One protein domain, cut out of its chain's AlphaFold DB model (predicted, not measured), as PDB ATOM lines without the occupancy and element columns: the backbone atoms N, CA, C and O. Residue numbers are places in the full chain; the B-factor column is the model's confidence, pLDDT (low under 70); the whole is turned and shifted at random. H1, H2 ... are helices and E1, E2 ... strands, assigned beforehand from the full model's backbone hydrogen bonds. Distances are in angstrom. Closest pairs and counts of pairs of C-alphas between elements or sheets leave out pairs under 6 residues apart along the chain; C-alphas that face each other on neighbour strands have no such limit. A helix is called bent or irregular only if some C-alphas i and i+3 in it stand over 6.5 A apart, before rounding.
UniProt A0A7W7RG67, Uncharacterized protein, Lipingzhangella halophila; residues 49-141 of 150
ATOM      1  N   GLY A  49      42.498 -31.583  -1.231       87.88
ATOM      2  CA  GLY A  49      42.350 -32.434  -2.407       87.88
ATOM      3  C   GLY A  49      40.904 -32.542  -2.884       87.88
ATOM      4  O   GLY A  49      39.976 -32.016  -2.268       87.88
ATOM      5  N   GLU A  50      40.716 -33.225  -4.009       92.38
ATOM      6  CA  GLU A  50      39.397 -33.699  -4.422       92.38
ATOM      7  C   GLU A  50      39.033 -34.934  -3.594       92.38
ATOM      8  O   GLU A  50      39.783 -35.907  -3.555       92.38
ATOM      9  N   ILE A  51      37.895 -34.869  -2.910       91.12
ATOM     10  CA  ILE A  51      37.327 -35.952  -2.115       91.12
ATOM     11  C   ILE A  51      36.058 -36.407  -2.820       91.12
ATOM     12  O   ILE A  51      35.167 -35.593  -3.071       91.12
ATOM     13  N   THR A  52      35.961 -37.702  -3.108       91.25
ATOM     14  CA  THR A  52      34.732 -38.329  -3.596       91.25
ATOM     15  C   THR A  52      34.244 -39.364  -2.602       91.25
ATOM     16  O   THR A  52      35.023 -40.202  -2.156       91.25
ATOM     17  N   VAL A  53      32.954 -39.325  -2.292       88.50
ATOM     18  CA  VAL A  53      32.291 -40.304  -1.428       88.50
ATOM     19  C   VAL A  53      31.059 -40.864  -2.119       88.50
ATOM     20  O   VAL A  53      30.374 -40.165  -2.869       88.50
ATOM     21  N   GLU A  54      30.791 -42.138  -1.868       86.62
ATOM     22  CA  GLU A  54      29.606 -42.832  -2.357       86.62
ATOM     23  C   GLU A  54      28.524 -42.759  -1.281       86.62
ATOM     24  O   GLU A  54      28.754 -43.102  -0.127       86.62
ATOM     25  N   VAL A  55      27.358 -42.251  -1.656       86.12
ATOM     26  CA  VAL A  55      26.172 -42.147  -0.806       86.12
ATOM     27  C   VAL A  55      25.132 -43.077  -1.397       86.12
ATOM     28  O   VAL A  55      24.876 -43.053  -2.604       86.12
ATOM     29  N   ASP A  56      24.536 -43.903  -0.551       80.19
ATOM     30  CA  ASP A  56      23.567 -44.897  -0.985       80.19
ATOM     31  C   ASP A  56      22.139 -44.344  -0.893       80.19
ATOM     32  O   ASP A  56      21.790 -43.568  -0.008       80.19
ATOM     33  N   ASN A  57      21.277 -44.831  -1.788       66.50
ATOM     34  CA  ASN A  57      19.833 -44.574  -1.818       66.50
ATOM     35  C   ASN A  57      19.394 -43.094  -2.002       66.50
ATOM     36  O   ASN A  57      18.930 -42.460  -1.050       66.50
ATOM     37  N   PRO A  58      19.396 -42.571  -3.248       70.94
ATOM     38  CA  PRO A  58      19.867 -43.207  -4.487       70.94
ATOM     39  C   PRO A  58      21.400 -43.272  -4.534       70.94
ATOM     40  O   PRO A  58      22.034 -42.422  -3.921       70.94
ATOM     41  N   PRO A  59      22.004 -44.229  -5.268       79.50
ATOM     42  CA  PRO A  59      23.456 -44.295  -5.398       79.50
ATOM     43  C   PRO A  59      23.969 -43.043  -6.120       79.50
ATOM     44  O   PRO A  59      23.780 -42.883  -7.330       79.50
ATOM     45  N   PHE A  60      24.596 -42.149  -5.365       84.75
ATOM     46  CA  PHE A  60      25.213 -40.928  -5.858       84.75
ATOM     47  C   PHE A  60      26.662 -40.860  -5.396       84.75
ATOM     48  O   PHE A  60      26.977 -41.131  -4.242       84.75
ATOM     49  N   THR A  61      27.543 -40.428  -6.291       88.38
ATOM     50  CA  THR A  61      28.902 -40.039  -5.920       88.38
ATOM     51  C   THR A  61      28.925 -38.533  -5.716       88.38
ATOM     52  O   THR A  61      28.673 -37.771  -6.654       88.38
ATOM     53  N   PHE A  62      29.227 -38.097  -4.499       88.62
ATOM     54  CA  PHE A  62      29.437 -36.690  -4.187       88.62
ATOM     55  C   PHE A  62      30.927 -36.383  -4.238       88.62
ATOM     56  O   PHE A  62      31.723 -37.071  -3.607       88.62
ATOM     57  N   GLY A  63      31.297 -35.349  -4.992       91.31
ATOM     58  CA  GLY A  63      32.665 -34.848  -5.086       91.31
ATOM     59  C   GLY A  63      32.765 -33.428  -4.541       91.31
ATOM     60  O   GLY A  63      31.942 -32.574  -4.883       91.31
ATOM     61  N   PHE A  64      33.766 -33.151  -3.711       92.81
ATOM     62  CA  PHE A  64      34.053 -31.805  -3.224       92.81
ATOM     63  C   PHE A  64      35.551 -31.589  -3.002       92.81
ATOM     64  O   PHE A  64      36.321 -32.531  -2.858       92.81
ATOM     65  N   ILE A  65      35.977 -30.323  -2.970       94.06
ATOM     66  CA  ILE A  65      37.356 -29.971  -2.614       94.06
ATOM     67  C   ILE A  65      37.432 -29.750  -1.108       94.06
ATOM     68  O   ILE A  65      36.692 -28.917  -0.572       94.06
ATOM     69  N   GLY A  66      38.334 -30.454  -0.436       94.38
ATOM     70  CA  GLY A  66      38.500 -30.378   1.008       94.38
ATOM     71  C   GLY A  66      39.652 -31.236   1.510       94.38
ATOM     72  O   GLY A  66      40.488 -31.695   0.739       94.38
ATOM     73  N   ARG A  67      39.695 -31.440   2.820       94.00
ATOM     74  CA  ARG A  67      40.634 -32.347   3.482       94.00
ATOM     75  C   ARG A  67      39.904 -33.138   4.553       94.00
ATOM     76  O   ARG A  67      39.051 -32.575   5.240       94.00
ATOM     77  N   TRP A  68      40.245 -34.409   4.708       95.06
ATOM     78  CA  TRP A  68      39.777 -35.195   5.841       95.06
ATOM     79  C   TRP A  68      40.431 -34.674   7.125       95.06
ATOM     80  O   TRP A  68      41.646 -34.526   7.192       95.06
ATOM     81  N   LEU A  69      39.600 -34.347   8.109       94.12
ATOM     82  CA  LEU A  69      39.985 -34.206   9.515       94.12
ATOM     83  C   LEU A  69      39.941 -35.582  10.193       94.12
ATOM     84  O   LEU A  69      40.753 -35.899  11.046       94.12
ATOM     85  N   VAL A  70      38.992 -36.419   9.778       95.06
ATOM     86  CA  VAL A  70      38.887 -37.826  10.152       95.06
ATOM     87  C   VAL A  70      38.556 -38.586   8.876       95.06
ATOM     88  O   VAL A  70      37.506 -38.351   8.278       95.06
ATOM     89  N   GLU A  71      39.469 -39.426   8.399       93.81
ATOM     90  CA  GLU A  71      39.248 -40.223   7.189       93.81
ATOM     91  C   GLU A  71      38.335 -41.412   7.519       93.81
ATOM     92  O   GLU A  71      38.627 -42.118   8.479       93.81
ATOM     93  N   PRO A  72      37.238 -41.645   6.773       93.31
ATOM     94  CA  PRO A  72      36.302 -42.713   7.098       93.31
ATOM     95  C   PRO A  72      36.948 -44.091   6.932       93.31
ATOM     96  O   PRO A  72      37.220 -44.531   5.816       93.31
ATOM     97  N   ASP A  73      37.109 -44.795   8.045       92.38
ATOM     98  CA  ASP A  73      37.712 -46.123   8.118       92.38
ATOM     99  C   ASP A  73      36.870 -47.087   8.973       92.38
ATOM    100  O   ASP A  73      36.398 -46.757  10.065       92.38
ATOM    101  N   ARG A  74      36.675 -48.306   8.460       88.88
ATOM    102  CA  ARG A  74      35.802 -49.328   9.059       88.88
ATOM    103  C   ARG A  74      36.336 -49.920  10.358       88.88
ATOM    104  O   ARG A  74      35.576 -50.606  11.031       88.88
ATOM    105  N   ASP A  75      37.597 -49.712  10.682       86.75
ATOM    106  CA  ASP A  75      38.240 -50.245  11.873       86.75
ATOM    107  C   ASP A  75      38.649 -49.111  12.824       86.75
ATOM    108  O   ASP A  75      38.465 -49.251  14.034       86.75
ATOM    109  N   ASP A  76      39.091 -47.971  12.287       88.50
ATOM    110  CA  ASP A  76      39.646 -46.869  13.086       88.50
ATOM    111  C   ASP A  76      38.634 -45.774  13.454       88.50
ATOM    112  O   ASP A  76      38.824 -45.069  14.446       88.50
ATOM    113  N   THR A  77      37.546 -45.625  12.693       90.12
ATOM    114  CA  THR A  77      36.557 -44.544  12.904       90.12
ATOM    115  C   THR A  77      35.192 -45.054  13.327       90.12
ATOM    116  O   THR A  77      34.159 -44.491  12.972       90.12
ATOM    117  N   ARG A  78      35.185 -46.149  14.086       90.88
ATOM    118  CA  ARG A  78      34.002 -46.669  14.776       90.88
ATOM    119  C   ARG A  78      33.998 -46.180  16.210       90.88
ATOM    120  O   ARG A  78      35.049 -46.104  16.836       90.88
ATOM    121  N   THR A  79      32.806 -45.950  16.738       87.31
ATOM    122  CA  THR A  79      32.632 -45.583  18.139       87.31
ATOM    123  C   THR A  79      32.181 -46.784  18.962       87.31
ATOM    124  O   THR A  79      31.452 -47.662  18.490       87.31
ATOM    125  N   GLY A  80      32.634 -46.819  20.212       84.94
ATOM    126  CA  GLY A  80      32.120 -47.722  21.240       84.94
ATOM    127  C   GLY A  80      31.043 -47.081  22.117       84.94
ATOM    128  O   GLY A  80      30.649 -47.693  23.108       84.94
ATOM    129  N   GLU A  81      30.625 -45.850  21.811       86.62
ATOM    130  CA  GLU A  81      29.673 -45.089  22.618       86.62
ATOM    131  C   GLU A  81      28.259 -45.684  22.591       86.62
ATOM    132  O   GLU A  81      27.731 -46.082  21.547       86.62
ATOM    133  N   ASP A  82      27.621 -45.713  23.764       84.69
ATOM    134  CA  ASP A  82      26.239 -46.162  23.908       84.69
ATOM    135  C   ASP A  82      25.291 -45.243  23.120       84.69
ATOM    136  O   ASP A  82      25.327 -44.021  23.253       84.69
ATOM    137  N   GLY A  83      24.387 -45.835  22.334       84.56
ATOM    138  CA  GLY A  83      23.405 -45.101  21.523       84.56
ATOM    139  C   GLY A  83      23.740 -45.029  20.032       84.56
ATOM    140  O   GLY A  83      22.849 -44.730  19.237       84.56
ATOM    141  N   TYR A  84      24.963 -45.397  19.649       86.31
ATOM    142  CA  TYR A  84      25.373 -45.552  18.255       86.31
ATOM    143  C   TYR A  84      25.422 -47.031  17.849       86.31
ATOM    144  O   TYR A  84      25.600 -47.924  18.681       86.31
ATOM    145  N   ASP A  85      25.222 -47.315  16.559       86.88
ATOM    146  CA  ASP A  85      25.346 -48.686  16.059       86.88
ATOM    147  C   ASP A  85      26.820 -49.086  15.999       86.88
ATOM    148  O   ASP A  85      27.642 -48.382  15.414       86.88
ATOM    149  N   ALA A  86      27.146 -50.247  16.568       85.00
ATOM    150  CA  ALA A  86      28.509 -50.750  16.622       85.00
ATOM    151  C   ALA A  86      29.144 -50.901  15.234       85.00
ATOM    152  O   ALA A  86      30.367 -50.928  15.143       85.00
ATOM    153  N   GLY A  87      28.365 -51.070  14.166       87.69
ATOM    154  CA  GLY A  87      28.882 -51.174  12.808       87.69
ATOM    155  C   GLY A  87      28.959 -49.856  12.042       87.69
ATOM    156  O   GLY A  87      29.477 -49.870  10.924       87.69
ATOM    157  N   ALA A  88      28.480 -48.745  12.603       92.06
ATOM    158  CA  ALA A  88      28.607 -47.431  11.988       92.06
ATOM    159  C   ALA A  88      30.041 -46.893  12.116       92.06
ATOM    160  O   ALA A  88      30.712 -47.125  13.122       92.06
ATOM    161  N   TYR A  89      30.510 -46.208  11.075       94.12
ATOM    162  CA  TYR A  89      31.797 -45.523  11.024       94.12
ATOM    163  C   TYR A  89      31.648 -44.146  10.370       94.12
ATOM    164  O   TYR A  89      30.739 -43.931   9.554       94.12
ATOM    165  N   TRP A  90      32.535 -43.218  10.727       95.56
ATOM    166  CA  TRP A  90      32.392 -41.797  10.407       95.56
ATOM    167  C   TRP A  90      33.625 -41.217   9.721       95.56
ATOM    168  O   TRP A  90      34.758 -41.482  10.096       95.56
ATOM    169  N   GLY A  91      33.392 -40.345   8.746       96.19
ATOM    170  CA  GLY A  91      34.402 -39.463   8.178       96.19
ATOM    171  C   GLY A  91      34.017 -38.012   8.424       96.19
ATOM    172  O   GLY A  91      32.852 -37.645   8.296       96.19
ATOM    173  N   VAL A  92      34.991 -37.166   8.730       96.81
ATOM    174  CA  VAL A  92      34.785 -35.725   8.905       96.81
ATOM    175  C   VAL A  92      35.767 -34.989   8.015       96.81
ATOM    176  O   VAL A  92      36.975 -35.150   8.157       96.81
ATOM    177  N   ALA A  93      35.277 -34.166   7.096       96.56
ATOM    178  CA  ALA A  93      36.112 -33.358   6.216       96.56
ATOM    179  C   ALA A  93      35.847 -31.867   6.396       96.56
ATOM    180  O   ALA A  93      34.709 -31.429   6.542       96.56
ATOM    181  N   GLN A  94      36.902 -31.067   6.289       95.50
ATOM    182  CA  GLN A  94      36.786 -29.629   6.107       95.50
ATOM    183  C   GLN A  94      36.791 -29.317   4.612       95.50
ATOM    184  O   GLN A  94      37.749 -29.611   3.895       95.50
ATOM    185  N   THR A  95      35.722 -28.699   4.129       95.00
ATOM    186  CA  THR A  95      35.621 -28.260   2.734       95.00
ATOM    187  C   THR A  95      36.487 -27.022   2.480       95.00
ATOM    188  O   THR A  95      36.787 -26.247   3.389       95.00
ATOM    189  N   LYS A  96      36.799 -26.738   1.212       91.88
ATOM    190  CA  LYS A  96      37.492 -25.505   0.789       91.88
ATOM    191  C   LYS A  96      36.786 -24.216   1.234       91.88
ATOM    192  O   LYS A  96      37.414 -23.164   1.315       91.88
ATOM    193  N   ARG A  97      35.475 -24.275   1.488       91.12
ATOM    194  CA  ARG A  97      34.675 -23.139   1.971       91.12
ATOM    195  C   ARG A  97      34.658 -23.014   3.498       91.12
ATOM    196  O   ARG A  97      33.993 -22.119   4.001       91.12
ATOM    197  N   GLY A  98      35.346 -23.897   4.221       91.19
ATOM    198  CA  GLY A  98      35.374 -23.923   5.684       91.19
ATOM    199  C   GLY A  98      34.203 -24.663   6.338       91.19
ATOM    200  O   GLY A  98      34.248 -24.859   7.544       91.19
ATOM    201  N   ARG A  99      33.201 -25.118   5.566       95.62
ATOM    202  CA  ARG A  99      32.115 -25.992   6.054       95.62
ATOM    203  C   ARG A  99      32.657 -27.364   6.447       95.62
ATOM    204  O   ARG A  99      33.649 -27.809   5.858       95.62
ATOM    205  N   ILE A 100      31.968 -28.038   7.359       96.75
ATOM    206  CA  ILE A 100      32.258 -29.406   7.792       96.75
ATOM    207  C   ILE A 100      31.347 -30.375   7.044       96.75
ATOM    208  O   ILE A 100      30.136 -30.200   7.046       96.75
ATOM    209  N   ALA A 101      31.918 -31.386   6.400       96.56
ATOM    210  CA  ALA A 101      31.175 -32.485   5.799       96.56
ATOM    211  C   ALA A 101      31.319 -33.728   6.682       96.56
ATOM    212  O   ALA A 101      32.442 -34.139   6.981       96.56
ATOM    213  N   VAL A 102      30.196 -34.315   7.087       96.88
ATOM    214  CA  VAL A 102      30.132 -35.542   7.883       96.88
ATOM    215  C   VAL A 102      29.644 -36.670   6.994       96.88
ATOM    216  O   VAL A 102      28.512 -36.665   6.512       96.88
ATOM    217  N   TYR A 103      30.519 -37.636   6.775       95.44
ATOM    218  CA  TYR A 103      30.206 -38.889   6.121       95.44
ATOM    219  C   TYR A 103      29.889 -39.938   7.183       95.44
ATOM    220  O   TYR A 103      30.668 -40.120   8.115       95.44
ATOM    221  N   THR A 104      28.773 -40.644   7.041       94.19
ATOM    222  CA  THR A 104      28.417 -41.769   7.915       94.19
ATOM    223  C   THR A 104      28.094 -42.972   7.056       94.19
ATOM    224  O   THR A 104      27.314 -42.869   6.115       94.19
ATOM    225  N   ALA A 105      28.661 -44.123   7.386       92.50
ATOM    226  CA  ALA A 105      28.343 -45.380   6.727       92.50
ATOM    227  C   ALA A 105      28.337 -46.520   7.739       92.50
ATOM    228  O   ALA A 105      28.713 -46.349   8.895       92.50
ATOM    229  N   HIS A 106      27.884 -47.693   7.311       91.88
ATOM    230  CA  HIS A 106      27.882 -48.887   8.139       91.88
ATOM    231  C   HIS A 106      28.725 -49.975   7.480       91.88
ATOM    232  O   HIS A 106      28.762 -50.118   6.262       91.88
ATOM    233  N   CYS A 107      29.384 -50.807   8.281       87.56
ATOM    234  CA  CYS A 107      30.158 -51.954   7.807       87.56
ATOM    235  C   CYS A 107      29.310 -53.056   7.137       87.56
ATOM    236  O   CYS A 107      29.858 -54.058   6.681       87.56
ATOM    237  N   ASN A 108      27.983 -52.894   7.095       83.75
ATOM    238  CA  ASN A 108      27.049 -53.792   6.434       83.75
ATOM    239  C   ASN A 108      26.285 -52.999   5.365       83.75
ATOM    240  O   ASN A 108      25.990 -51.824   5.552       83.75
ATOM    241  N   ASP A 109      25.915 -53.655   4.268       74.19
ATOM    242  CA  ASP A 109      25.262 -52.990   3.126       74.19
ATOM    243  C   ASP A 109      23.775 -52.665   3.384       74.19
ATOM    244  O   ASP A 109      22.996 -52.451   2.455       74.19
ATOM    245  N   ARG A 110      23.316 -52.730   4.644       72.81
ATOM    246  CA  ARG A 110      21.900 -52.529   4.995       72.81
ATOM    247  C   ARG A 110      21.585 -51.097   5.386       72.81
ATOM    248  O   ARG A 110      20.404 -50.748   5.405       72.81
ATOM    249  N   TRP A 111      22.597 -50.301   5.706       80.69
ATOM    250  CA  TRP A 111      22.442 -48.891   6.023       80.69
ATOM    251  C   TRP A 111      23.103 -48.045   4.950       80.69
ATOM    252  O   TRP A 111      24.302 -48.200   4.722       80.69
ATOM    253  N   PRO A 112      22.327 -47.175   4.286       84.94
ATOM    254  CA  PRO A 112      22.878 -46.368   3.227       84.94
ATOM    255  C   PRO A 112      23.903 -45.392   3.793       84.94
ATOM    256  O   PRO A 112      23.635 -44.737   4.804       84.94
ATOM    257  N   ALA A 113      25.050 -45.279   3.126       91.06
ATOM    258  CA  ALA A 113      25.990 -44.208   3.401       91.06
ATOM    259  C   ALA A 113      25.314 -42.839   3.227       91.06
ATOM    260  O   ALA A 113      24.494 -42.662   2.327       91.06
ATOM    261  N   GLN A 114      25.654 -41.882   4.088       92.75
ATOM    262  CA  GLN A 114      25.108 -40.527   4.116       92.75
ATOM    263  C   GLN A 114      26.240 -39.503   4.145       92.75
ATOM    264  O   GLN A 114      27.296 -39.748   4.727       92.75
ATOM    265  N   LEU A 115      25.998 -38.346   3.533       94.12
ATOM    266  CA  LEU A 115      26.886 -37.192   3.588       94.12
ATOM    267  C   LEU A 115      26.059 -35.949   3.926       94.12
ATOM    268  O   LEU A 115      25.248 -35.517   3.108       94.12
ATOM    269  N   ASN A 116      26.300 -35.377   5.102       95.12
ATOM    270  CA  ASN A 116      25.685 -34.134   5.560       95.12
ATOM    271  C   ASN A 116      26.735 -33.024   5.602       95.12
ATOM    272  O   ASN A 116      27.914 -33.286   5.844       95.12
ATOM    273  N   ASP A 117      26.328 -31.779   5.368       94.81
ATOM    274  CA  ASP A 117      27.210 -30.626   5.472       94.81
ATOM    275  C   ASP A 117      26.691 -29.597   6.481       94.81
ATOM    276  O   ASP A 117      25.512 -29.255   6.517       94.81
ATOM    277  N   HIS A 118      27.608 -29.083   7.293       96.12
ATOM    278  CA  HIS A 118      27.349 -28.183   8.407       96.12
ATOM    279  C   HIS A 118      28.224 -26.942   8.290       96.12
ATOM    280  O   HIS A 118      29.319 -26.977   7.715       96.12
ATOM    281  N   ASP A 119      27.770 -25.832   8.861       94.00
ATOM    282  CA  ASP A 119      28.544 -24.592   8.819       94.00
ATOM    283  C   ASP A 119      29.750 -24.635   9.764       94.00
ATOM    284  O   ASP A 119      30.765 -23.992   9.493       94.00
ATOM    285  N   THR A 120      29.663 -25.406  10.851       93.56
ATOM    286  CA  THR A 120      30.683 -25.477  11.911       93.56
ATOM    287  C   THR A 120      30.802 -26.880  12.503       93.56
ATOM    288  O   THR A 120      29.891 -27.701  12.361       93.56
ATOM    289  N   LEU A 121      31.911 -27.145  13.203       93.25
ATOM    290  CA  LEU A 121      32.101 -28.403  13.928       93.25
ATOM    291  C   LEU A 121      31.101 -28.552  15.089       93.25
ATOM    292  O   LEU A 121      30.573 -29.639  15.291       93.25
ATOM    293  N   ASP A 122      30.754 -27.459  15.774       91.75
ATOM    294  CA  ASP A 122      29.739 -27.442  16.841       91.75
ATOM    295  C   ASP A 122      28.345 -27.857  16.354       91.75
ATOM    296  O   ASP A 122      27.557 -28.458  17.085       91.75
ATOM    297  N   GLU A 123      28.002 -27.521  15.110       92.88
ATOM    298  CA  GLU A 123      26.740 -27.953  14.520       92.88
ATOM    299  C   GLU A 123      26.764 -29.449  14.190       92.88
ATOM    300  O   GLU A 123      25.801 -30.151  14.509       92.88
ATOM    301  N   ALA A 124      27.878 -29.930  13.628       92.69
ATOM    302  CA  ALA A 124      28.109 -31.343  13.335       92.69
ATOM    303  C   ALA A 124      28.158 -32.215  14.606       92.69
ATOM    304  O   ALA A 124      27.743 -33.372  14.581       92.69
ATOM    305  N   ALA A 125      28.592 -31.657  15.742       92.19
ATOM    306  CA  ALA A 125      28.669 -32.339  17.037       92.19
ATOM    307  C   ALA A 125      27.330 -32.923  17.524       92.19
ATOM    308  O   ALA A 125      27.316 -33.793  18.386       92.19
ATOM    309  N   LYS A 126      26.193 -32.470  16.982       90.88
ATOM    310  CA  LYS A 126      24.868 -33.029  17.305       90.88
ATOM    311  C   LYS A 126      24.647 -34.429  16.726       90.88
ATOM    312  O   LYS A 126      23.754 -35.133  17.188       90.88
ATOM    313  N   GLU A 127      25.403 -34.789  15.693       89.62
ATOM    314  CA  GLU A 127      25.279 -36.052  14.956       89.62
ATOM    315  C   GLU A 127      26.505 -36.957  15.154       89.62
ATOM    316  O   GLU A 127      26.422 -38.166  14.939       89.62
ATOM    317  N   LEU A 128      27.631 -36.383  15.586       91.94
ATOM    318  CA  LEU A 128      28.894 -37.086  15.784       91.94
ATOM    319  C   LEU A 128      29.005 -37.690  17.193       91.94
ATOM    320  O   LEU A 128      28.675 -37.010  18.165       91.94
ATOM    321  N   PRO A 129      29.536 -38.919  17.313       93.38
ATOM    322  CA  PRO A 129      30.040 -39.445  18.583       93.38
ATOM    323  C   PRO A 129      31.129 -38.542  19.193       93.38
ATOM    324  O   PRO A 129      31.856 -37.859  18.457       93.38
ATOM    325  N   GLU A 130      31.262 -38.533  20.524       92.00
ATOM    326  CA  GLU A 130      32.217 -37.661  21.229       92.00
ATOM    327  C   GLU A 130      33.675 -37.965  20.834       92.00
ATOM    328  O   GLU A 130      34.486 -37.045  20.689       92.00
ATOM    329  N   ASP A 131      34.019 -39.237  20.623       91.56
ATOM    330  CA  ASP A 131      35.355 -39.667  20.207       91.56
ATOM    331  C   ASP A 131      35.733 -39.181  18.800       91.56
ATOM    332  O   ASP A 131      36.811 -38.605  18.614       91.56
ATOM    333  N   ILE A 132      34.838 -39.328  17.822       94.62
ATOM    334  CA  ILE A 132      35.032 -38.823  16.454       94.62
ATOM    335  C   ILE A 132      35.130 -37.293  16.447       94.62
ATOM    336  O   ILE A 132      35.996 -36.721  15.775       94.62
ATOM    337  N   LEU A 133      34.278 -36.623  17.226       93.94
ATOM    338  CA  LEU A 133      34.309 -35.174  17.381       93.94
ATOM    339  C   LEU A 133      35.664 -34.700  17.931       93.94
ATOM    340  O   LEU A 133      36.254 -33.757  17.396       93.94
ATOM    341  N   ALA A 134      36.190 -35.377  18.953       91.62
ATOM    342  CA  ALA A 134      37.488 -35.059  19.536       91.62
ATOM    343  C   ALA A 134      38.644 -35.243  18.537       91.62
ATOM    344  O   ALA A 134      39.570 -34.427  18.513       91.62
ATOM    345  N   MET A 135      38.596 -36.274  17.683       92.50
ATOM    346  CA  MET A 135      39.587 -36.461  16.616       92.50
ATOM    347  C   MET A 135      39.555 -35.303  15.611       92.50
ATOM    348  O   MET A 135      40.602 -34.730  15.308       92.50
ATOM    349  N   ALA A 136      38.362 -34.915  15.150       93.25
ATOM    350  CA  ALA A 136      38.202 -33.824  14.193       93.25
ATOM    351  C   ALA A 136      38.679 -32.475  14.761       93.25
ATOM    352  O   ALA A 136      39.381 -31.726  14.079       93.25
ATOM    353  N   ALA A 137      38.347 -32.185  16.020       91.81
ATOM    354  CA  ALA A 137      38.764 -30.969  16.715       91.81
ATOM    355  C   ALA A 137      40.286 -30.864  16.844       91.81
ATOM    356  O   ALA A 137      40.874 -29.810  16.587       91.81
ATOM    357  N   ARG A 138      40.939 -31.989  17.165       90.00
ATOM    358  CA  ARG A 138      42.398 -32.070  17.261       90.00
ATOM    359  C   ARG A 138      43.073 -31.698  15.943       90.00
ATOM    360  O   ARG A 138      44.054 -30.959  15.967       90.00
ATOM    361  N   GLU A 139      42.545 -32.157  14.809       89.19
ATOM    362  CA  GLU A 139      43.087 -31.804  13.487       89.19
ATOM    363  C   GLU A 139      42.831 -30.340  13.093       89.19
ATOM    364  O   GLU A 139      43.603 -29.751  12.331       89.19
ATOM    365  N   LEU A 140      41.783 -29.710  13.634       87.00
ATOM    366  CA  LEU A 140      41.566 -28.266  13.496       87.00
ATOM    367  C   LEU A 140      42.448 -27.430  14.434       87.00
ATOM    368  O   LEU A 140      42.571 -26.220  14.233       87.00
ATOM    369  N   GLY A 141      43.094 -28.058  15.421       84.69
ATOM    370  CA  GLY A 141      43.814 -27.357  16.482       84.69
ATOM    371  C   GLY A 141      42.876 -26.616  17.440       84.69
ATOM    372  O   GLY A 141      43.280 -25.615  18.030       84.69
TER     373      GLY A 141
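AT A GLANCE: This is residues 49 to 141 of the 150 residues of an uncharacterized protein of Lipingzhangella halophila (UniProt A0A7W7RG67). One five-stranded antiparallel sheet, curled like part of a barrel, folds back on itself: E1 and E2 face E4 and E5, with E3 as the hinge. The helix H2 packs over E3 and the last part of E2, and the short helix H1 packs near the ends of E4 and E5. The printed part has 93 residues, with five named strands followed by two named helices, E1 E2 E3 E4 E5 H1 H2, and the sheet's order is also E1 E2 E3 E4 E5. The class is mixed, helices and strands; the whole is compact and rounded, with a radius of gyration of the C-alphas of 12.4 A and spans of 32 by 29 by 20 A.

HOW THE PARTS SIT: The strongly twisted sheet is a meander, each strand the antiparallel neighbour and hairpin partner of the one before. E3, residues 88 to 95, has E4, residues 100 to 106, as a neighbour, with N 91 and O 103 at 2.8 A. E5, residues 114 to 118, is an edge strand beside E4, with N 102 and O 116 at 2.8 A. E2, residues 60 to 70, bends by 96 degrees at residue 66, and its pairing is staggered. Its residues 66 to 70 pair with E3, with N 69 and O 92 at 2.7 A. Its residues 60 to 66 pair with the other edge strand, E1, residues 49 to 55, with N 51 and O 64 at 2.8 A. In this folded sheet, one sheet bent back into two leaves, the closest C-alphas of E1 and E5 are those of Val 55 and Gln 114, 5.3 A apart. E2 and E5 are only just apart, closest at 8.2 A. H2, residues 130 to 140, is on the sheet over E2 and E3 at a height of 8.8 A, slantwise to the strands, at 45 degrees to E2 on the local plane. The closest C-alphas of H2 and E2 are those of Ala 136 and Leu 69, 5.0 A apart. H1, residues 121 to 124, is on the sheet at a height of 8.0 A, only just over none of the strands, with 2 of its C-alphas on E4 and 2 on E5. H1 and H2 are close but not clearly touching, the C-alphas of Leu 121 and Ala 137 being 7.7 A apart. Every O i to N i+4 pair of H2 is within hydrogen-bond range; H1 is too short for such a pair.

IN THESE COORDINATES: E1 begins at C-alpha 49, (42.350, -32.434, -2.407), and measures 18.9 A. E2 measures 21.3 A, E3 22.4 A, E4 20.0 A and E5 13.3 A. H2 measures 15.3 A and ends at C-alpha 140, (41.566, -28.266, 13.496).

THE WHOLE: The C-alphas farthest apart, of Pro 58 and Gly 141, are 35.6 A apart. The printed part has no cut. The link from E2 to E3, residues 71 to 87, is long. Mean pLDDT of the printed part is 90.2; residue 57 is under 70.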